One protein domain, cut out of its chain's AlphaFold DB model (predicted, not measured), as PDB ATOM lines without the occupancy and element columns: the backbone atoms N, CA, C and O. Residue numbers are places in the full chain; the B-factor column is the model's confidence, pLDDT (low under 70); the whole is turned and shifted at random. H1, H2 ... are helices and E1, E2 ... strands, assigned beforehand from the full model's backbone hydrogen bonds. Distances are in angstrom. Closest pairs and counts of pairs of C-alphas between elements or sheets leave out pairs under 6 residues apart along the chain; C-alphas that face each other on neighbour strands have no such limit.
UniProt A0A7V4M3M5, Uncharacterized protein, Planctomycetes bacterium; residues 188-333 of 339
ATOM      1  N   CYS A 188      19.085 -37.218  -1.571       93.56
ATOM      2  CA  CYS A 188      19.275 -37.810  -0.247       93.56
ATOM      3  C   CYS A 188      18.694 -36.919   0.856       93.56
ATOM      4  O   CYS A 188      17.933 -37.404   1.694       93.56
ATOM      5  N   HIS A 189      18.993 -35.618   0.827       93.56
ATOM      6  CA  HIS A 189      18.415 -34.657   1.768       93.56
ATOM      7  C   HIS A 189      16.904 -34.519   1.589       93.56
ATOM      8  O   HIS A 189      16.186 -34.489   2.580       93.56
ATOM      9  N   LEU A 190      16.396 -34.533   0.350       95.25
ATOM     10  CA  LEU A 190      14.952 -34.498   0.096       95.25
ATOM     11  C   LEU A 190      14.229 -35.690   0.740       95.25
ATOM     12  O   LEU A 190      13.167 -35.520   1.333       95.25
ATOM     13  N   LEU A 191      14.797 -36.895   0.629       96.12
ATOM     14  CA  LEU A 191      14.237 -38.098   1.246       96.12
ATOM     15  C   LEU A 191      14.254 -38.003   2.777       96.12
ATOM     16  O   LEU A 191      13.251 -38.319   3.414       96.12
ATOM     17  N   VAL A 192      15.361 -37.544   3.365       94.88
ATOM     18  CA  VAL A 192      15.472 -37.355   4.821       94.88
ATOM     19  C   VAL A 192      14.477 -36.302   5.317       94.88
ATOM     20  O   VAL A 192      13.755 -36.565   6.276       94.88
ATOM     21  N   ASP A 193      14.381 -35.158   4.635       94.50
ATOM     22  CA  ASP A 193      13.452 -34.075   4.967       94.50
ATOM     23  C   ASP A 193      11.996 -34.533   4.872       94.50
ATOM     24  O   ASP A 193      11.205 -34.284   5.782       94.50
ATOM     25  N   TRP A 194      11.638 -35.232   3.788       94.81
ATOM     26  CA  TRP A 194      10.275 -35.719   3.584       94.81
ATOM     27  C   TRP A 194       9.831 -36.637   4.719       94.81
ATOM     28  O   TRP A 194       8.688 -36.551   5.157       94.81
ATOM     29  N   PHE A 195      10.725 -37.501   5.204       94.31
ATOM     30  CA  PHE A 195      10.456 -38.436   6.296       94.31
ATOM     31  C   PHE A 195      10.904 -37.924   7.674       94.31
ATOM     32  O   PHE A 195      10.946 -38.697   8.636       94.31
ATOM     33  N   ALA A 196      11.206 -36.631   7.807       92.25
ATOM     34  CA  ALA A 196      11.615 -36.052   9.076       92.25
ATOM     35  C   ALA A 196      10.537 -36.262  10.156       92.25
ATOM     36  O   ALA A 196       9.339 -36.076   9.930       92.25
ATOM     37  N   GLY A 197      10.971 -36.664  11.353       90.12
ATOM     38  CA  GLY A 197      10.080 -36.981  12.474       90.12
ATOM     39  C   GLY A 197       9.507 -38.402  12.465       90.12
ATOM     40  O   GLY A 197       8.768 -38.743  13.391       90.12
ATOM     41  N   CYS A 198       9.856 -39.231  11.474       91.88
ATOM     42  CA  CYS A 198       9.531 -40.653  11.499       91.88
ATOM     43  C   CYS A 198      10.518 -41.423  12.395       91.88
ATOM     44  O   CYS A 198      11.724 -41.404  12.155       91.88
ATOM     45  N   ASP A 199      10.013 -42.141  13.400       89.06
ATOM     46  CA  ASP A 199      10.834 -42.959  14.309       89.06
ATOM     47  C   ASP A 199      11.110 -44.355  13.714       89.06
ATOM     48  O   ASP A 199      12.144 -44.984  13.971       89.06
ATOM     49  N   ARG A 200      10.171 -44.866  12.911       92.00
ATOM     50  CA  ARG A 200      10.236 -46.186  12.275       92.00
ATOM     51  C   ARG A 200       9.640 -46.141  10.876       92.00
ATOM     52  O   ARG A 200       8.849 -45.261  10.556       92.00
ATOM     53  N   PHE A 201       9.993 -47.140  10.070       93.12
ATOM     54  CA  PHE A 201       9.452 -47.313   8.727       93.12
ATOM     55  C   PHE A 201       8.757 -48.659   8.596       93.12
ATOM     56  O   PHE A 201       9.336 -49.704   8.907       93.12
ATOM     57  N   LEU A 202       7.518 -48.629   8.119       92.44
ATOM     58  CA  LEU A 202       6.768 -49.819   7.744       92.44
ATOM     59  C   LEU A 202       6.892 -50.042   6.245       92.44
ATOM     60  O   LEU A 202       6.553 -49.161   5.458       92.44
ATOM     61  N   VAL A 203       7.354 -51.232   5.866       93.38
ATOM     62  CA  VAL A 203       7.441 -51.649   4.466       93.38
ATOM     63  C   VAL A 203       6.201 -52.460   4.113       93.38
ATOM     64  O   VAL A 203       5.969 -53.519   4.692       93.38
ATOM     65  N   VAL A 204       5.421 -51.965   3.155       92.00
ATOM     66  CA  VAL A 204       4.233 -52.631   2.612       92.00
ATOM     67  C   VAL A 204       4.520 -53.016   1.165       92.00
ATOM     68  O   VAL A 204       4.320 -52.241   0.228       92.00
ATOM     69  N   ALA A 205       5.046 -54.222   0.992       89.44
ATOM     70  CA  ALA A 205       5.265 -54.822  -0.315       89.44
ATOM     71  C   ALA A 205       4.194 -55.877  -0.587       89.44
ATOM     72  O   ALA A 205       3.663 -56.479   0.348       89.44
ATOM     73  N   ASP A 206       3.878 -56.094  -1.860       80.81
ATOM     74  CA  ASP A 206       3.034 -57.213  -2.255       80.81
ATOM     75  C   ASP A 206       3.689 -58.538  -1.838       80.81
ATOM     76  O   ASP A 206       4.841 -58.809  -2.179       80.81
ATOM     77  N   GLU A 207       2.952 -59.368  -1.097       66.81
ATOM     78  CA  GLU A 207       3.297 -60.780  -0.936       66.81
ATOM     79  C   GLU A 207       3.088 -61.488  -2.293       66.81
ATOM     80  O   GLU A 207       2.148 -61.138  -3.023       66.81
ATOM     81  N   PRO A 208       3.951 -62.450  -2.672       58.84
ATOM     82  CA  PRO A 208       3.710 -63.274  -3.847       58.84
ATOM     83  C   PRO A 208       2.330 -63.937  -3.742       58.84
ATOM     84  O   PRO A 208       1.905 -64.356  -2.671       58.84
ATOM     85  N   VAL A 209       1.621 -63.991  -4.871       55.22
ATOM     86  CA  VAL A 209       0.179 -64.305  -4.994       55.22
ATOM     87  C   VAL A 209      -0.195 -65.721  -4.513       55.22
ATOM     88  O   VAL A 209      -1.376 -66.060  -4.469       55.22
ATOM     89  N   ASP A 210       0.775 -66.535  -4.106       56.03
ATOM     90  CA  ASP A 210       0.559 -67.936  -3.746       56.03
ATOM     91  C   ASP A 210      -0.195 -68.139  -2.413       56.03
ATOM     92  O   ASP A 210      -0.751 -69.213  -2.216       56.03
ATOM     93  N   ASP A 211      -0.329 -67.112  -1.558       51.09
ATOM     94  CA  ASP A 211      -1.100 -67.178  -0.300       51.09
ATOM     95  C   ASP A 211      -2.211 -66.109  -0.230       51.09
ATOM     96  O   ASP A 211      -2.150 -65.114   0.499       51.09
ATOM     97  N   ALA A 212      -3.289 -66.326  -0.991       51.94
ATOM     98  CA  ALA A 212      -4.457 -65.437  -1.039       51.94
ATOM     99  C   ALA A 212      -5.210 -65.287   0.308       51.94
ATOM    100  O   ALA A 212      -5.998 -64.351   0.468       51.94
ATOM    101  N   GLU A 213      -4.968 -66.159   1.295       52.56
ATOM    102  CA  GLU A 213      -5.643 -66.117   2.603       52.56
ATOM    103  C   GLU A 213      -5.010 -65.135   3.615       52.56
ATOM    104  O   GLU A 213      -5.661 -64.765   4.594       52.56
ATOM    105  N   ALA A 214      -3.798 -64.617   3.373       52.06
ATOM    106  CA  ALA A 214      -3.100 -63.729   4.316       52.06
ATOM    107  C   ALA A 214      -3.482 -62.230   4.210       52.06
ATOM    108  O   ALA A 214      -3.021 -61.402   4.996       52.06
ATOM    109  N   CYS A 215      -4.346 -61.844   3.263       47.56
ATOM    110  CA  CYS A 215      -4.541 -60.438   2.877       47.56
ATOM    111  C   CYS A 215      -5.515 -59.621   3.766       47.56
ATOM    112  O   CYS A 215      -5.829 -58.475   3.433       47.56
ATOM    113  N   SER A 216      -6.024 -60.161   4.882       47.19
ATOM    114  CA  SER A 216      -7.135 -59.529   5.628       47.19
ATOM    115  C   SER A 216      -6.752 -58.735   6.883       47.19
ATOM    116  O   SER A 216      -7.592 -58.008   7.415       47.19
ATOM    117  N   THR A 217      -5.496 -58.770   7.334       51.03
ATOM    118  CA  THR A 217      -5.060 -57.982   8.500       51.03
ATOM    119  C   THR A 217      -3.863 -57.109   8.160       51.03
ATOM    120  O   THR A 217      -2.715 -57.469   8.413       51.03
ATOM    121  N   MET A 218      -4.141 -55.917   7.623       55.78
ATOM    122  CA  MET A 218      -3.197 -54.801   7.723       55.78
ATOM    123  C   MET A 218      -2.799 -54.660   9.200       55.78
ATOM    124  O   MET A 218      -3.705 -54.593  10.040       55.78
ATOM    125  N   PRO A 219      -1.497 -54.639   9.546       55.81
ATOM    126  CA  PRO A 219      -1.071 -54.483  10.930       55.81
ATOM    127  C   PRO A 219      -1.790 -53.283  11.543       55.81
ATOM    128  O   PRO A 219      -1.825 -52.203  10.945       55.81
ATOM    129  N   SER A 220      -2.441 -53.507  12.691       56.38
ATOM    130  CA  SER A 220      -3.299 -52.510  13.322       56.38
ATOM    131  C   SER A 220      -2.525 -51.207  13.484       56.38
ATOM    132  O   SER A 220      -1.529 -51.171  14.198       56.38
ATOM    133  N   ILE A 221      -2.988 -50.188  12.760       54.16
ATOM    134  CA  ILE A 221      -2.662 -48.763  12.839       54.16
ATOM    135  C   ILE A 221      -1.307 -48.475  13.509       54.16
ATOM    136  O   ILE A 221      -1.221 -48.263  14.714       54.16
ATOM    137  N   ALA A 222      -0.278 -48.405  12.666       58.84
ATOM    138  CA  ALA A 222       1.020 -47.792  12.940       58.84
ATOM    139  C   ALA A 222       0.914 -46.482  13.744       58.84
ATOM    140  O   ALA A 222      -0.050 -45.722  13.563       58.84
ATOM    141  N   ASP A 223       1.920 -46.187  14.566       72.75
ATOM    142  CA  ASP A 223       2.016 -44.916  15.288       72.75
ATOM    143  C   ASP A 223       1.945 -43.742  14.284       72.75
ATOM    144  O   ASP A 223       2.305 -43.872  13.110       72.75
ATOM    145  N   LYS A 224       1.464 -42.566  14.707       77.00
ATOM    146  CA  LYS A 224       1.513 -41.348  13.874       77.00
ATOM    147  C   LYS A 224       2.949 -40.949  13.517       77.00
ATOM    148  O   LYS A 224       3.125 -40.171  12.587       77.00
ATOM    149  N   ARG A 225       3.936 -41.461  14.256       84.25
ATOM    150  CA  ARG A 225       5.369 -41.271  14.007       84.25
ATOM    151  C   ARG A 225       5.997 -42.318  13.088       84.25
ATOM    152  O   ARG A 225       7.206 -42.291  12.896       84.25
ATOM    153  N   ASP A 226       5.225 -43.246  12.534       88.94
ATOM    154  CA  ASP A 226       5.760 -44.234  11.600       88.94
ATOM    155  C   ASP A 226       5.635 -43.729  10.153       88.94
ATOM    156  O   ASP A 226       4.539 -43.408   9.679       88.94
ATOM    157  N   GLY A 227       6.753 -43.715   9.427       93.06
ATOM    158  CA  GLY A 227       6.774 -43.530   7.980       93.06
ATOM    159  C   GLY A 227       6.328 -44.807   7.267       93.06
ATOM    160  O   GLY A 227       6.585 -45.919   7.735       93.06
ATOM    161  N   VAL A 228       5.666 -44.675   6.117       93.94
ATOM    162  CA  VAL A 228       5.229 -45.836   5.323       93.94
ATOM    163  C   VAL A 228       5.923 -45.838   3.972       93.94
ATOM    164  O   VAL A 228       5.848 -44.873   3.219       93.94
ATOM    165  N   LEU A 229       6.564 -46.954   3.660       95.56
ATOM    166  CA  LEU A 229       7.209 -47.226   2.387       95.56
ATOM    167  C   LEU A 229       6.460 -48.368   1.711       95.56
ATOM    168  O   LEU A 229       6.311 -49.437   2.297       95.56
ATOM    169  N   MET A 230       5.965 -48.163   0.498       94.88
ATOM    170  CA  MET A 230       5.128 -49.154  -0.172       94.88
ATOM    171  C   MET A 230       5.469 -49.316  -1.644       94.88
ATOM    172  O   MET A 230       5.991 -48.402  -2.272       94.88
ATOM    173  N   THR A 231       5.175 -50.497  -2.177       95.00
ATOM    174  CA  THR A 231       5.208 -50.748  -3.626       95.00
ATOM    175  C   THR A 231       4.030 -50.049  -4.303       95.00
ATOM    176  O   THR A 231       3.028 -49.726  -3.655       95.00
ATOM    177  N   ASP A 232       4.123 -49.821  -5.608       94.12
ATOM    178  CA  ASP A 232       3.032 -49.273  -6.417       94.12
ATOM    179  C   ASP A 232       1.765 -50.145  -6.345       94.12
ATOM    180  O   ASP A 232       0.659 -49.628  -6.169       94.12
ATOM    181  N   ARG A 233       1.909 -51.471  -6.377       93.44
ATOM    182  CA  ARG A 233       0.797 -52.421  -6.261       93.44
ATOM    183  C   ARG A 233       0.124 -52.365  -4.888       93.44
ATOM    184  O   ARG A 233      -1.107 -52.284  -4.803       93.44
ATOM    185  N   ALA A 234       0.904 -52.306  -3.807       92.38
ATOM    186  CA  ALA A 234       0.367 -52.128  -2.457       92.38
ATOM    187  C   ALA A 234      -0.358 -50.779  -2.312       92.38
ATOM    188  O   ALA A 234      -1.442 -50.709  -1.712       92.38
ATOM    189  N   TYR A 235       0.202 -49.723  -2.916       93.06
ATOM    190  CA  TYR A 235      -0.439 -48.416  -2.995       93.06
ATOM    191  C   TYR A 235      -1.741 -48.464  -3.783       93.06
ATOM    192  O   TYR A 235      -2.675 -47.773  -3.414       93.06
ATOM    193  N   LEU A 236      -1.876 -49.274  -4.832       93.25
ATOM    194  CA  LEU A 236      -3.136 -49.386  -5.570       93.25
ATOM    195  C   LEU A 236      -4.234 -50.066  -4.748       93.25
ATOM    196  O   LEU A 236      -5.361 -49.563  -4.712       93.25
ATOM    197  N   ARG A 237      -3.897 -51.132  -4.016       91.25
ATOM    198  CA  ARG A 237      -4.859 -51.921  -3.221       91.25
ATOM    199  C   ARG A 237      -5.333 -51.237  -1.945       91.25
ATOM    200  O   ARG A 237      -6.425 -51.526  -1.466       91.25
ATOM    201  N   SER A 238      -4.539 -50.325  -1.392       82.31
ATOM    202  CA  SER A 238      -4.833 -49.692  -0.106       82.31
ATOM    203  C   SER A 238      -4.708 -48.172  -0.165       82.31
ATOM    204  O   SER A 238      -3.985 -47.623  -0.987       82.31
ATOM    205  N   LEU A 239      -5.456 -47.455   0.670       70.75
ATOM    206  CA  LEU A 239      -5.194 -46.038   0.917       70.75
ATOM    207  C   LEU A 239      -4.511 -45.923   2.278       70.75
ATOM    208  O   LEU A 239      -5.039 -46.466   3.252       70.75
ATOM    209  N   PRO A 240      -3.393 -45.191   2.390       66.94
ATOM    210  CA  PRO A 240      -2.898 -44.794   3.694       66.94
ATOM    211  C   PRO A 240      -3.983 -43.954   4.383       66.94
ATOM    212  O   PRO A 240      -4.336 -42.853   3.948       66.94
ATOM    213  N   SER A 241      -4.569 -44.491   5.447       60.62
ATOM    214  CA  SER A 241      -5.475 -43.745   6.313       60.62
ATOM    215  C   SER A 241      -4.648 -42.850   7.244       60.62
ATOM    216  O   SER A 241      -3.917 -43.364   8.092       60.62
ATOM    217  N   GLY A 242      -4.769 -41.524   7.098       62.56
ATOM    218  CA  GLY A 242      -4.130 -40.518   7.965       62.56
ATOM    219  C   GLY A 242      -3.040 -39.677   7.284       62.56
ATOM    220  O   GLY A 242      -2.536 -40.044   6.227       62.56
ATOM    221  N   GLY A 243      -2.699 -38.530   7.887       60.50
ATOM    222  CA  GLY A 243      -1.666 -37.586   7.420       60.50
ATOM    223  C   GLY A 243      -0.239 -38.082   7.661       60.50
ATOM    224  O   GLY A 243       0.504 -37.465   8.415       60.50
ATOM    225  N   ARG A 244       0.098 -39.240   7.089       77.12
ATOM    226  CA  ARG A 244       1.408 -39.892   7.219       77.12
ATOM    227  C   ARG A 244       2.327 -39.498   6.065       77.12
ATOM    228  O   ARG A 244       1.863 -39.350   4.936       77.12
ATOM    229  N   GLN A 245       3.627 -39.425   6.332       91.75
ATOM    230  CA  GLN A 245       4.661 -39.401   5.305       91.75
ATOM    231  C   GLN A 245       4.691 -40.770   4.616       91.75
ATOM    232  O   GLN A 245       5.085 -41.779   5.209       91.75
ATOM    233  N   VAL A 246       4.234 -40.815   3.366       94.75
ATOM    234  CA  VAL A 246       4.190 -42.043   2.564       94.75
ATOM    235  C   VAL A 246       5.126 -41.907   1.377       94.75
ATOM    236  O   VAL A 246       5.089 -40.892   0.687       94.75
ATOM    237  N   GLY A 247       5.937 -42.933   1.131       96.38
ATOM    238  CA  GLY A 247       6.712 -43.107  -0.093       96.38
ATOM    239  C   GLY A 247       6.205 -44.308  -0.882       96.38
ATOM    240  O   GLY A 247       6.030 -45.386  -0.315       96.38
ATOM    241  N   VAL A 248       5.981 -44.125  -2.181       96.69
ATOM    242  CA  VAL A 248       5.566 -45.189  -3.102       96.69
ATOM    243  C   VAL A 248       6.698 -45.453  -4.082       96.69
ATOM    244  O   VAL A 248       7.003 -44.602  -4.916       96.69
ATOM    245  N   LEU A 249       7.321 -46.624  -3.973       96.75
ATOM    246  CA  LEU A 249       8.314 -47.107  -4.921       96.75
ATOM    247  C   LEU A 249       7.621 -47.702  -6.134       96.75
ATOM    248  O   LEU A 249       6.894 -48.685  -6.019       96.75
ATOM    249  N   MET A 250       7.892 -47.113  -7.289       94.56
ATOM    250  CA  MET A 250       7.561 -47.718  -8.570       94.56
ATOM    251  C   MET A 250       8.756 -48.545  -9.015       94.56
ATOM    252  O   MET A 250       9.882 -48.034  -9.077       94.56
ATOM    253  N   GLY A 251       8.514 -49.819  -9.308       87.69
ATOM    254  CA  GLY A 251       9.506 -50.651  -9.961       87.69
ATOM    255  C   GLY A 251       9.751 -50.245 -11.405       87.69
ATOM    256  O   GLY A 251       9.216 -49.273 -11.937       87.69
ATOM    257  N   HIS A 252      10.572 -51.054 -12.061       81.50
ATOM    258  CA  HIS A 252      10.933 -50.866 -13.463       81.50
ATOM    259  C   HIS A 252       9.820 -51.262 -14.442       81.50
ATOM    260  O   HIS A 252       9.871 -50.880 -15.611       81.50
ATOM    261  N   GLY A 253       8.827 -52.030 -13.984       78.75
ATOM    262  CA  GLY A 253       7.684 -52.458 -14.787       78.75
ATOM    263  C   GLY A 253       6.638 -51.350 -14.924       78.75
ATOM    264  O   GLY A 253       6.167 -50.800 -13.937       78.75
ATOM    265  N   SER A 254       6.236 -51.031 -16.155       70.56
ATOM    266  CA  SER A 254       5.238 -49.989 -16.457       70.56
ATOM    267  C   SER A 254       3.780 -50.437 -16.305       70.56
ATOM    268  O   SER A 254       2.862 -49.654 -16.547       70.56
ATOM    269  N   GLU A 255       3.543 -51.695 -15.938       88.94
ATOM    270  CA  GLU A 255       2.238 -52.357 -16.048       88.94
ATOM    271  C   GLU A 255       1.117 -51.688 -15.237       88.94
ATOM    272  O   GLU A 255      -0.034 -51.669 -15.670       88.94
ATOM    273  N   ASN A 256       1.455 -51.056 -14.111       91.69
ATOM    274  CA  ASN A 256       0.495 -50.379 -13.237       91.69
ATOM    275  C   ASN A 256       0.514 -48.854 -13.365       91.69
ATOM    276  O   ASN A 256      -0.249 -48.166 -12.681       91.69
ATOM    277  N   LEU A 257       1.356 -48.304 -14.243       92.94
ATOM    278  CA  LEU A 257       1.672 -46.880 -14.240       92.94
ATOM    279  C   LEU A 257       0.437 -45.996 -14.492       92.94
ATOM    280  O   LEU A 257       0.248 -44.986 -13.819       92.94
ATOM    281  N   GLY A 258      -0.457 -46.406 -15.399       96.06
ATOM    282  CA  GLY A 258      -1.702 -45.677 -15.677       96.06
ATOM    283  C   GLY A 258      -2.712 -45.705 -14.519       96.06
ATOM    284  O   GLY A 258      -3.373 -44.700 -14.238       96.06
ATOM    285  N   GLN A 259      -2.811 -46.833 -13.805       96.06
ATOM    286  CA  GLN A 259      -3.672 -46.949 -12.623       96.06
ATOM    287  C   GLN A 259      -3.112 -46.116 -11.466       96.06
ATOM    288  O   GLN A 259      -3.863 -45.392 -10.806       96.06
ATOM    289  N   LEU A 260      -1.792 -46.169 -11.258       95.44
ATOM    290  CA  LEU A 260      -1.103 -45.371 -10.249       95.44
ATOM    291  C   LEU A 260      -1.282 -43.880 -10.520       95.44
ATOM    292  O   LEU A 260      -1.649 -43.151  -9.601       95.44
ATOM    293  N   ALA A 261      -1.111 -43.438 -11.770       96.94
ATOM    294  CA  ALA A 261      -1.330 -42.049 -12.165       96.94
ATOM    295  C   ALA A 261      -2.751 -41.581 -11.840       96.94
ATOM    296  O   ALA A 261      -2.940 -40.553 -11.191       96.94
ATOM    297  N   SER A 262      -3.747 -42.385 -12.212       97.06
ATOM    298  CA  SER A 262      -5.155 -42.081 -11.947       97.06
ATOM    299  C   SER A 262      -5.433 -41.939 -10.446       97.06
ATOM    300  O   SER A 262      -6.059 -40.968 -10.019       97.06
ATOM    301  N   LYS A 263      -4.920 -42.867  -9.625       95.88
ATOM    302  CA  LYS A 263      -5.081 -42.829  -8.162       95.88
ATOM    303  C   LYS A 263      -4.341 -41.651  -7.523       95.88
ATOM    304  O   LYS A 263      -4.892 -40.977  -6.651       95.88
ATOM    305  N   TYR A 264      -3.115 -41.385  -7.964       95.81
ATOM    306  CA  TYR A 264      -2.285 -40.287  -7.474       95.81
ATOM    307  C   TYR A 264      -2.946 -38.928  -7.735       95.81
ATOM    308  O   TYR A 264      -3.066 -38.106  -6.827       95.81
ATOM    309  N   LEU A 265      -3.436 -38.708  -8.957       96.62
ATOM    310  CA  LEU A 265      -4.081 -37.456  -9.351       96.62
ATOM    311  C   LEU A 265      -5.421 -37.233  -8.641       96.62
ATOM    312  O   LEU A 265      -5.731 -36.091  -8.302       96.62
ATOM    313  N   ALA A 266      -6.164 -38.309  -8.362       95.81
ATOM    314  CA  ALA A 266      -7.392 -38.275  -7.567       95.81
ATOM    315  C   ALA A 266      -7.148 -38.072  -6.057       95.81
ATOM    316  O   ALA A 266      -8.092 -37.792  -5.320       95.81
ATOM    317  N   THR A 267      -5.908 -38.221  -5.582       93.56
ATOM    318  CA  THR A 267      -5.546 -37.972  -4.181       93.56
ATOM    319  C   THR A 267      -5.324 -36.473  -3.955       93.56
ATOM    320  O   THR A 267      -4.607 -35.826  -4.728       93.56
ATOM    321  N   ASP A 268      -5.909 -35.931  -2.879       92.31
ATOM    322  CA  ASP A 268      -5.716 -34.539  -2.445       92.31
ATOM    323  C   ASP A 268      -4.229 -34.177  -2.388       92.31
ATOM    324  O   ASP A 268      -3.419 -34.983  -1.925       92.31
ATOM    325  N   LYS A 269      -3.865 -32.960  -2.821       91.69
ATOM    326  CA  LYS A 269      -2.459 -32.532  -2.957       91.69
ATOM    327  C   LYS A 269      -1.643 -32.777  -1.680       91.69
ATOM    328  O   LYS A 269      -0.575 -33.372  -1.765       91.69
ATOM    329  N   ASP A 270      -2.199 -32.433  -0.520       89.81
ATOM    330  CA  ASP A 270      -1.544 -32.562   0.795       89.81
ATOM    331  C   ASP A 270      -1.464 -34.009   1.313       89.81
ATOM    332  O   ASP A 270      -0.883 -34.282   2.361       89.81
ATOM    333  N   ARG A 271      -2.084 -34.953   0.599       90.75
ATOM    334  CA  ARG A 271      -2.118 -36.383   0.931       90.75
ATOM    335  C   ARG A 271      -1.416 -37.248  -0.109       90.75
ATOM    336  O   ARG A 271      -1.415 -38.474   0.023       90.75
ATOM    337  N   ARG A 272      -0.864 -36.642  -1.162       93.69
ATOM    338  CA  ARG A 272      -0.135 -37.372  -2.196       93.69
ATOM    339  C   ARG A 272       1.141 -37.963  -1.598       93.69
ATOM    340  O   ARG A 272       1.854 -37.261  -0.883       93.69
ATOM    341  N   PRO A 273       1.446 -39.239  -1.880       95.62
ATOM    342  CA  PRO A 273       2.705 -39.821  -1.451       95.62
ATOM    343  C   PRO A 273       3.880 -39.199  -2.212       95.62
ATOM    344  O   PRO A 273       3.718 -38.685  -3.323       95.62
ATOM    345  N   LEU A 274       5.080 -39.327  -1.657       96.94
ATOM    346  CA  LEU A 274       6.304 -39.125  -2.417       96.94
ATOM    347  C   LEU A 274       6.469 -40.282  -3.399       96.94
ATOM    348  O   LEU A 274       6.487 -41.450  -3.008       96.94
ATOM    349  N   LEU A 275       6.584 -39.953  -4.677       96.88
ATOM    350  CA  LEU A 275       6.870 -40.923  -5.721       96.88
ATOM    351  C   LEU A 275       8.371 -41.225  -5.730       96.88
ATOM    352  O   LEU A 275       9.184 -40.307  -5.813       96.88
ATOM    353  N   LEU A 276       8.731 -42.503  -5.640       97.50
ATOM    354  CA  LEU A 276      10.103 -42.997  -5.531       97.50
ATOM    355  C   LEU A 276      10.425 -43.922  -6.703       97.50
ATOM    356  O   LEU A 276       9.599 -44.743  -7.094       97.50
ATOM    357  N   HIS A 277      11.637 -43.846  -7.242       96.31
ATOM    358  CA  HIS A 277      12.082 -44.764  -8.289       96.31
ATOM    359  C   HIS A 277      13.581 -45.048  -8.141       96.31
ATOM    360  O   HIS A 277      14.342 -44.152  -7.775       96.31
ATOM    361  N   PRO A 278      14.058 -46.274  -8.399       94.38
ATOM    362  CA  PRO A 278      15.478 -46.576  -8.251       94.38
ATOM    363  C   PRO A 278      16.320 -46.020  -9.407       94.38
ATOM    364  O   PRO A 278      17.443 -45.599  -9.177       94.38
ATOM    365  N   TYR A 279      15.797 -45.939 -10.634       92.56
ATOM    366  CA  TYR A 279      16.583 -45.552 -11.821       92.56
ATOM    367  C   TYR A 279      17.848 -46.410 -12.012       92.56
ATOM    368  O   TYR A 279      18.940 -45.887 -12.242       92.56
ATOM    369  N   LEU A 280      17.706 -47.738 -11.917       92.12
ATOM    370  CA  LEU A 280      18.783 -48.666 -12.256       92.12
ATOM    371  C   LEU A 280      19.304 -48.406 -13.683       92.12
ATOM    372  O   LEU A 280      18.503 -48.167 -14.599       92.12
ATOM    373  N   PRO A 281      20.633 -48.445 -13.889       88.19
ATOM    374  CA  PRO A 281      21.229 -48.234 -15.201       88.19
ATOM    375  C   PRO A 281      20.778 -49.314 -16.199       88.19
ATOM    376  O   PRO A 281      20.330 -50.402 -15.839       88.19
ATOM    377  N   GLY A 282      20.807 -48.974 -17.487       85.00
ATOM    378  CA  GLY A 282      20.433 -49.887 -18.572       85.00
ATOM    379  C   GLY A 282      18.949 -50.280 -18.643       85.00
ATOM    380  O   GLY A 282      18.564 -50.981 -19.575       85.00
ATOM    381  N   ARG A 283      18.100 -49.844 -17.702       89.56
ATOM    382  CA  ARG A 283      16.660 -50.146 -17.711       89.56
ATOM    383  C   ARG A 283      15.877 -49.153 -18.561       89.56
ATOM    384  O   ARG A 283      16.268 -47.997 -18.722       89.56
ATOM    385  N   THR A 284      14.755 -49.618 -19.108       87.06
ATOM    386  CA  THR A 284      13.835 -48.766 -19.861       87.06
ATOM    387  C   THR A 284      13.305 -47.673 -18.950       87.06
ATOM    388  O   THR A 284      12.736 -47.938 -17.893       87.06
ATOM    389  N   ALA A 285      13.512 -46.432 -19.364       86.06
ATOM    390  CA  ALA A 285      13.054 -45.288 -18.612       86.06
ATOM    391  C   ALA A 285      11.568 -45.019 -18.902       86.06
ATOM    392  O   ALA A 285      11.098 -45.194 -20.026       86.06
ATOM    393  N   LEU A 286      10.829 -44.614 -17.869       91.69
ATOM    394  CA  LEU A 286       9.387 -44.375 -17.928       91.69
ATOM    395  C   LEU A 286       9.103 -42.877 -18.103       91.69
ATOM    396  O   LEU A 286       9.757 -42.053 -17.461       91.69
ATOM    397  N   ASP A 287       8.139 -42.520 -18.958       92.88
ATOM    398  CA  ASP A 287       7.674 -41.134 -19.113       92.88
ATOM    399  C   ASP A 287       6.543 -40.845 -18.124       92.88
ATOM    400  O   ASP A 287       5.358 -41.050 -18.392       92.88
ATOM    401  N   TRP A 288       6.934 -40.374 -16.946       91.31
ATOM    402  CA  TRP A 288       6.021 -40.000 -15.867       91.31
ATOM    403  C   TRP A 288       5.136 -38.813 -16.259       91.31
ATOM    404  O   TRP A 288       3.948 -38.758 -15.934       91.31
ATOM    405  N   THR A 289       5.716 -37.862 -16.993       93.31
ATOM    406  CA  THR A 289       5.077 -36.581 -17.299       93.31
ATOM    407  C   THR A 289       3.954 -36.724 -18.318       93.31
ATOM    408  O   THR A 289       2.951 -36.020 -18.214       93.31
ATOM    409  N   ALA A 290       4.058 -37.693 -19.236       94.38
ATOM    410  CA  ALA A 290       2.991 -38.036 -20.175       94.38
ATOM    411  C   ALA A 290       1.692 -38.471 -19.472       94.38
ATOM    412  O   ALA A 290       0.612 -38.376 -20.055       94.38
ATOM    413  N   LEU A 291       1.781 -38.915 -18.215       94.88
ATOM    414  CA  LEU A 291       0.643 -39.315 -17.384       94.88
ATOM    415  C   LEU A 291       0.277 -38.267 -16.322       94.88
ATOM    416  O   LEU A 291      -0.534 -38.540 -15.439       94.88
ATOM    417  N   GLY A 292       0.875 -37.073 -16.383       95.62
ATOM    418  CA  GLY A 292       0.653 -35.998 -15.413       95.62
ATOM    419  C   GLY A 292       1.268 -36.256 -14.033       95.62
ATOM    420  O   GLY A 292       0.952 -35.535 -13.087       95.62
ATOM    421  N   LEU A 293       2.132 -37.266 -13.898       95.19
ATOM    422  CA  LEU A 293       2.853 -37.535 -12.658       95.19
ATOM    423  C   LEU A 293       4.080 -36.621 -12.529       95.19
ATOM    424  O   LEU A 293       4.731 -36.317 -13.537       95.19
ATOM    425  N   PRO A 294       4.451 -36.208 -11.301       95.00
ATOM    426  CA  PRO A 294       5.766 -35.629 -11.078       95.00
ATOM    427  C   PRO A 294       6.849 -36.689 -11.315       95.00
ATOM    428  O   PRO A 294       6.611 -37.891 -11.178       95.00
ATOM    429  N   ARG A 295       8.061 -36.236 -11.640       94.50
ATOM    430  CA  ARG A 295       9.222 -37.124 -11.755       94.50
ATOM    431  C   ARG A 295       9.528 -37.731 -10.377       94.50
ATOM    432  O   ARG A 295       9.673 -36.969  -9.421       94.50
ATOM    433  N   PRO A 296       9.635 -39.064 -10.253       95.62
ATOM    434  CA  PRO A 296       9.930 -39.704  -8.977       95.62
ATOM    435  C   PRO A 296      11.321 -39.355  -8.447       95.62
ATOM    436  O   PRO A 296      12.271 -39.239  -9.229       95.62
ATOM    437  N   VAL A 297      11.448 -39.268  -7.124       96.31
ATOM    438  CA  VAL A 297      12.719 -39.043  -6.429       96.31
ATOM    439  C   VAL A 297      13.592 -40.299  -6.529       96.31
ATOM    440  O   VAL A 297      13.106 -41.404  -6.252       96.31
ATOM    441  N   PRO A 298      14.871 -40.170  -6.926       95.62
ATOM    442  CA  PRO A 298      15.780 -41.304  -7.009       95.62
ATOM    443  C   PRO A 298      16.154 -41.811  -5.612       95.62
ATOM    444  O   PRO A 298      16.580 -41.036  -4.760       95.62
ATOM    445  N   ILE A 299      16.044 -43.123  -5.381       96.31
ATOM    446  CA  ILE A 299      16.404 -43.717  -4.077       96.31
ATOM    447  C   ILE A 299      17.834 -44.256  -4.024       96.31
ATOM    448  O   ILE A 299      18.422 -44.319  -2.946       96.31
ATOM    449  N   LEU A 300      18.412 -44.640  -5.169       94.44
ATOM    450  CA  LEU A 300      19.748 -45.237  -5.206       94.44
ATOM    451  C   LEU A 300      20.849 -44.340  -4.632       94.44
ATOM    452  O   LEU A 300      21.680 -44.907  -3.926       94.44
ATOM    453  N   PRO A 301      20.861 -43.006  -4.851       93.06
ATOM    454  CA  PRO A 301      21.796 -42.101  -4.183       93.06
ATOM    455  C   PRO A 301      21.925 -42.381  -2.684       93.06
ATOM    456  O   PRO A 301      22.983 -42.779  -2.196       93.06
ATOM    457  N   LEU A 302      20.791 -42.351  -1.981       94.00
ATOM    458  CA  LEU A 302      20.738 -42.550  -0.540       94.00
ATOM    459  C   LEU A 302      21.181 -43.961  -0.142       94.00
ATOM    460  O   LEU A 302      21.920 -44.127   0.832       94.00
ATOM    461  N   LEU A 303      20.769 -44.984  -0.897       94.62
ATOM    462  CA  LEU A 303      21.173 -46.364  -0.619       94.62
ATOM    463  C   LEU A 303      22.681 -46.576  -0.806       94.62
ATOM    464  O   LEU A 303      23.294 -47.295  -0.021       94.62
ATOM    465  N   ILE A 304      23.284 -45.948  -1.816       90.75
ATOM    466  CA  ILE A 304      24.727 -46.008  -2.071       90.75
ATOM    467  C   ILE A 304      25.481 -45.249  -0.973       90.75
ATOM    468  O   ILE A 304      26.419 -45.795  -0.388       90.75
ATOM    469  N   ARG A 305      25.040 -44.028  -0.634       88.94
ATOM    470  CA  ARG A 305      25.644 -43.179   0.410       88.94
ATOM    471  C   ARG A 305      25.690 -43.871   1.772       88.94
ATOM    472  O   ARG A 305      26.690 -43.785   2.476       88.94
ATOM    473  N   THR A 306      24.632 -44.600   2.114       90.81
ATOM    474  CA  THR A 306      24.475 -45.323   3.393       90.81
ATOM    475  C   THR A 306      24.989 -46.767   3.366       90.81
ATOM    476  O   THR A 306      24.802 -47.526   4.328       90.81
ATOM    477  N   GLY A 307      25.605 -47.187   2.254       90.94
ATOM    478  CA  GLY A 307      26.123 -48.544   2.069       90.94
ATOM    479  C   GLY A 307      25.047 -49.638   2.070       90.94
ATOM    480  O   GLY A 307      25.364 -50.805   2.283       90.94
ATOM    481  N   GLN A 308      23.777 -49.283   1.859       94.56
ATOM    482  CA  GLN A 308      22.661 -50.226   1.752       94.56
ATOM    483  C   GLN A 308      22.537 -50.851   0.357       94.56
ATOM    484  O   GLN A 308      21.831 -51.848   0.200       94.56
ATOM    485  N   TYR A 309      23.211 -50.285  -0.646       93.25
ATOM    486  CA  TYR A 309      23.239 -50.813  -2.003       93.25
ATOM    487  C   TYR A 309      24.594 -50.580  -2.671       93.25
ATOM    488  O   TYR A 309      25.187 -49.511  -2.556       93.25
ATOM    489  N   VAL A 310      25.053 -51.586  -3.415       90.94
ATOM    490  CA  VAL A 310      26.186 -51.484  -4.334       90.94
ATOM    491  C   VAL A 310      25.718 -52.051  -5.661       90.94
ATOM    492  O   VAL A 310      25.306 -53.210  -5.729       90.94
ATOM    493  N   HIS A 311      25.767 -51.233  -6.708       90.38
ATOM    494  CA  HIS A 311      25.409 -51.694  -8.038       90.38
ATOM    495  C   HIS A 311      26.492 -52.638  -8.575       90.38
ATOM    496  O   HIS A 311      27.675 -52.295  -8.588       90.38
ATOM    497  N   LEU A 312      26.078 -53.826  -9.009       90.50
ATOM    498  CA  LEU A 312      26.952 -54.836  -9.593       90.50
ATOM    499  C   LEU A 312      26.516 -55.059 -11.048       90.50
ATOM    500  O   LEU A 312      25.456 -55.653 -11.253       90.50
ATOM    501  N   PRO A 313      27.303 -54.588 -12.036       89.69
ATOM    502  CA  PRO A 313      26.947 -54.694 -13.447       89.69
ATOM    503  C   PRO A 313      26.621 -56.137 -13.853       89.69
ATOM    504  O   PRO A 313      27.401 -57.052 -13.577       89.69
ATOM    505  N   GLY A 314      25.491 -56.337 -14.530       89.56
ATOM    506  CA  GLY A 314      25.048 -57.637 -15.042       89.56
ATOM    507  C   GLY A 314      24.385 -58.563 -14.017       89.56
ATOM    508  O   GLY A 314      23.930 -59.644 -14.396       89.56
ATOM    509  N   ASN A 315      24.296 -58.166 -12.744       92.88
ATOM    510  CA  ASN A 315      23.507 -58.908 -11.763       92.88
ATOM    511  C   ASN A 315      22.001 -58.707 -11.988       92.88
ATOM    512  O   ASN A 315      21.564 -57.747 -12.621       92.88
ATOM    513  N   ALA A 316      21.200 -59.622 -11.434       93.56
ATOM    514  CA  ALA A 316      19.752 -59.461 -11.397       93.56
ATOM    515  C   ALA A 316      19.360 -58.193 -10.622       93.56
ATOM    516  O   ALA A 316      20.007 -57.833  -9.631       93.56
ATOM    517  N   ASP A 317      18.282 -57.548 -11.065       93.06
ATOM    518  CA  ASP A 317      17.744 -56.383 -10.372       93.06
ATOM    519  C   ASP A 317      17.269 -56.765  -8.968       93.06
ATOM    520  O   ASP A 317      16.655 -57.823  -8.795       93.06
ATOM    521  N   PRO A 318      17.519 -55.914  -7.958       94.25
ATOM    522  CA  PRO A 318      16.887 -56.089  -6.665       94.25
ATOM    523  C   PRO A 318      15.371 -55.962  -6.815       94.25
ATOM    524  O   PRO A 318      14.877 -55.066  -7.503       94.25
ATOM    525  N   ASP A 319      14.632 -56.824  -6.125       93.69
ATOM    526  CA  ASP A 319      13.189 -56.661  -6.035       93.69
ATOM    527  C   ASP A 319      12.812 -55.400  -5.229       93.69
ATOM    528  O   ASP A 319      13.598 -54.831  -4.458       93.69
ATOM    529  N   GLU A 320      11.578 -54.938  -5.412       94.69
ATOM    530  CA  GLU A 320      11.079 -53.724  -4.765       94.69
ATOM    531  C   GLU A 320      11.034 -53.846  -3.234       94.69
ATOM    532  O   GLU A 320      11.270 -52.865  -2.528       94.69
ATOM    533  N   ARG A 321      10.776 -55.048  -2.697       94.69
ATOM    534  CA  ARG A 321      10.725 -55.294  -1.247       94.69
ATOM    535  C   ARG A 321      12.101 -55.080  -0.627       94.69
ATOM    536  O   ARG A 321      12.208 -54.429   0.415       94.69
ATOM    537  N   PHE A 322      13.150 -55.580  -1.275       95.94
ATOM    538  CA  PHE A 322      14.534 -55.346  -0.896       95.94
ATOM    539  C   PHE A 322      14.853 -53.851  -0.913       95.94
ATOM    540  O   PHE A 322      15.367 -53.334   0.081       95.94
ATOM    541  N   LEU A 323      14.519 -53.148  -2.002       96.88
ATOM    542  CA  LEU A 323      14.800 -51.717  -2.149       96.88
ATOM    543  C   LEU A 323      14.104 -50.879  -1.071       96.88
ATOM    544  O   LEU A 323      14.736 -50.010  -0.470       96.88
ATOM    545  N   LEU A 324      12.837 -51.162  -0.765       97.31
ATOM    546  CA  LEU A 324      12.101 -50.470   0.296       97.31
ATOM    547  C   LEU A 324      12.665 -50.762   1.688       97.31
ATOM    548  O   LEU A 324      12.791 -49.851   2.506       97.31
ATOM    549  N   ALA A 325      13.040 -52.012   1.964       96.69
ATOM    550  CA  ALA A 325      13.674 -52.370   3.230       96.69
ATOM    551  C   ALA A 325      15.047 -51.700   3.390       96.69
ATOM    552  O   ALA A 325      15.385 -51.235   4.479       96.69
ATOM    553  N   ALA A 326      15.831 -51.627   2.311       97.38
ATOM    554  CA  ALA A 326      17.095 -50.902   2.267       97.38
ATOM    555  C   ALA A 326      16.889 -49.401   2.507       97.38
ATOM    556  O   ALA A 326      17.606 -48.816   3.316       97.38
ATOM    557  N   LEU A 327      15.868 -48.803   1.886       97.75
ATOM    558  CA  LEU A 327      15.524 -47.394   2.066       97.75
ATOM    559  C   LEU A 327      15.098 -47.086   3.502       97.75
ATOM    560  O   LEU A 327      15.590 -46.126   4.084       97.75
ATOM    561  N   GLY A 328      14.254 -47.926   4.105       96.69
ATOM    562  CA  GLY A 328      13.864 -47.774   5.507       96.69
ATOM    563  C   GLY A 328      15.070 -47.798   6.451       96.69
ATOM    564  O   GLY A 328      15.172 -46.948   7.330       96.69
ATOM    565  N   ARG A 329      16.029 -48.712   6.233       96.50
ATOM    566  CA  ARG A 329      17.284 -48.740   7.009       96.50
ATOM    567  C   ARG A 329      18.144 -47.503   6.762       96.50
ATOM    568  O   ARG A 329      18.692 -46.971   7.719       96.50
ATOM    569  N   ALA A 330      18.259 -47.054   5.512       95.94
ATOM    570  CA  ALA A 330      19.026 -45.864   5.151       95.94
ATOM    571  C   ALA A 330      18.475 -44.605   5.839       95.94
ATOM    572  O   ALA A 330      19.233 -43.865   6.453       95.94
ATOM    573  N   LEU A 331      17.152 -44.413   5.821       95.62
ATOM    574  CA  LEU A 331      16.475 -43.288   6.478       95.62
ATOM    575  C   LEU A 331      16.608 -43.313   8.011       95.62
ATOM    576  O   LEU A 331      16.546 -42.270   8.652       95.62
ATOM    577  N   GLN A 332      16.812 -44.487   8.614       93.62
ATOM    578  CA  GLN A 332      17.054 -44.622  10.057       93.62
ATOM    579  C   GLN A 332      18.497 -44.314  10.470       93.62
ATOM    580  O   GLN A 332      18.765 -44.122  11.662       93.62
ATOM    581  N   GLN A 333      19.443 -44.276   9.526       91.94
ATOM    582  CA  GLN A 333      20.815 -43.889   9.828       91.94
ATOM    583  C   GLN A 333      20.864 -42.379  10.089       91.94
ATOM    584  O   GLN A 333      20.924 -41.567   9.174       91.94
TER     585      GLN A 333
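AT A GLANCE: This is residues 188 to 333 of the 339 residues of an uncharacterized protein of Planctomycetes bacterium (UniProt A0A7V4M3M5). A strongly twisted sheet of four short strands makes the middle; helix H5 packs along one face, H2 stands up from the opposite face, and H3 packs on H2. H4 packs on H5, H1 grazes the sheet, and residues 208 to 214 stick out. The printed part has 146 residues, under half of them in named elements, five helices and four strands in the order H1 E1 E2 H2 E3 H3 E4 H4 H5; the class is mixed, and the sheet E1 E2 E3 E4 is parallel. It is compact, with a radius of gyration of the C-alphas of 14.9 A and spans of 40 by 35 by 34 A.

HOW THE PARTS SIT: H1, residues 188 to 194, only grazes the sheet with residues 191 to 194. E1, residues 200 to 204, is parallel to E2, residues 226 to 231, with N 202 and O 227 2.9 A apart. H2, residues 232 to 237, stands up from the sheet at a height over the sheet of 8.6 A. E3, residues 246 to 249, is parallel to E2, with N 247 and O 228 2.9 A apart. H3, residues 257 to 266, touches H2 at a steep tilt of 60 degrees, closest at the C-alphas of Leu 260 and Leu 236, 6.5 A. E4, residues 274 to 277, is parallel to E3, with N 276 and O 248 2.8 A apart. E2, H2, E3 and E3, H3, E4 are strand-helix-strand units, parallel neighbour strands with a helix between, and right-handed crossovers. H4, residues 300 to 305, touches residues 326 to 330 alone of H5, residues 320 to 332, closest at the C-alphas of Leu 303 and Ala 330, 6.2 A. H5 runs along the strands, at 21 degrees to E2 on the local plane and a height over the sheet of 7.9 A. In H1 to H5 every O i to N i+4 pair is within hydrogen-bond range.

IN THESE COORDINATES: H1 begins at C-alpha 188 (19.275, -37.810, -0.247). From first to last C-alpha E2 measures 16.6 A, H3 14.2 A and H5 18.4 A, ending at C-alpha 332 (17.054, -44.622, 10.057).

THE WHOLE: The printed part has no cut; the C-alphas farthest apart are those of Gly 242 and Gly 314, 40.9 A. The links E1 to E2, E4 to H4 and H4 to H5 are long. The model's pLDDT is under 70 at residues 207 to 222 and 240 to 243.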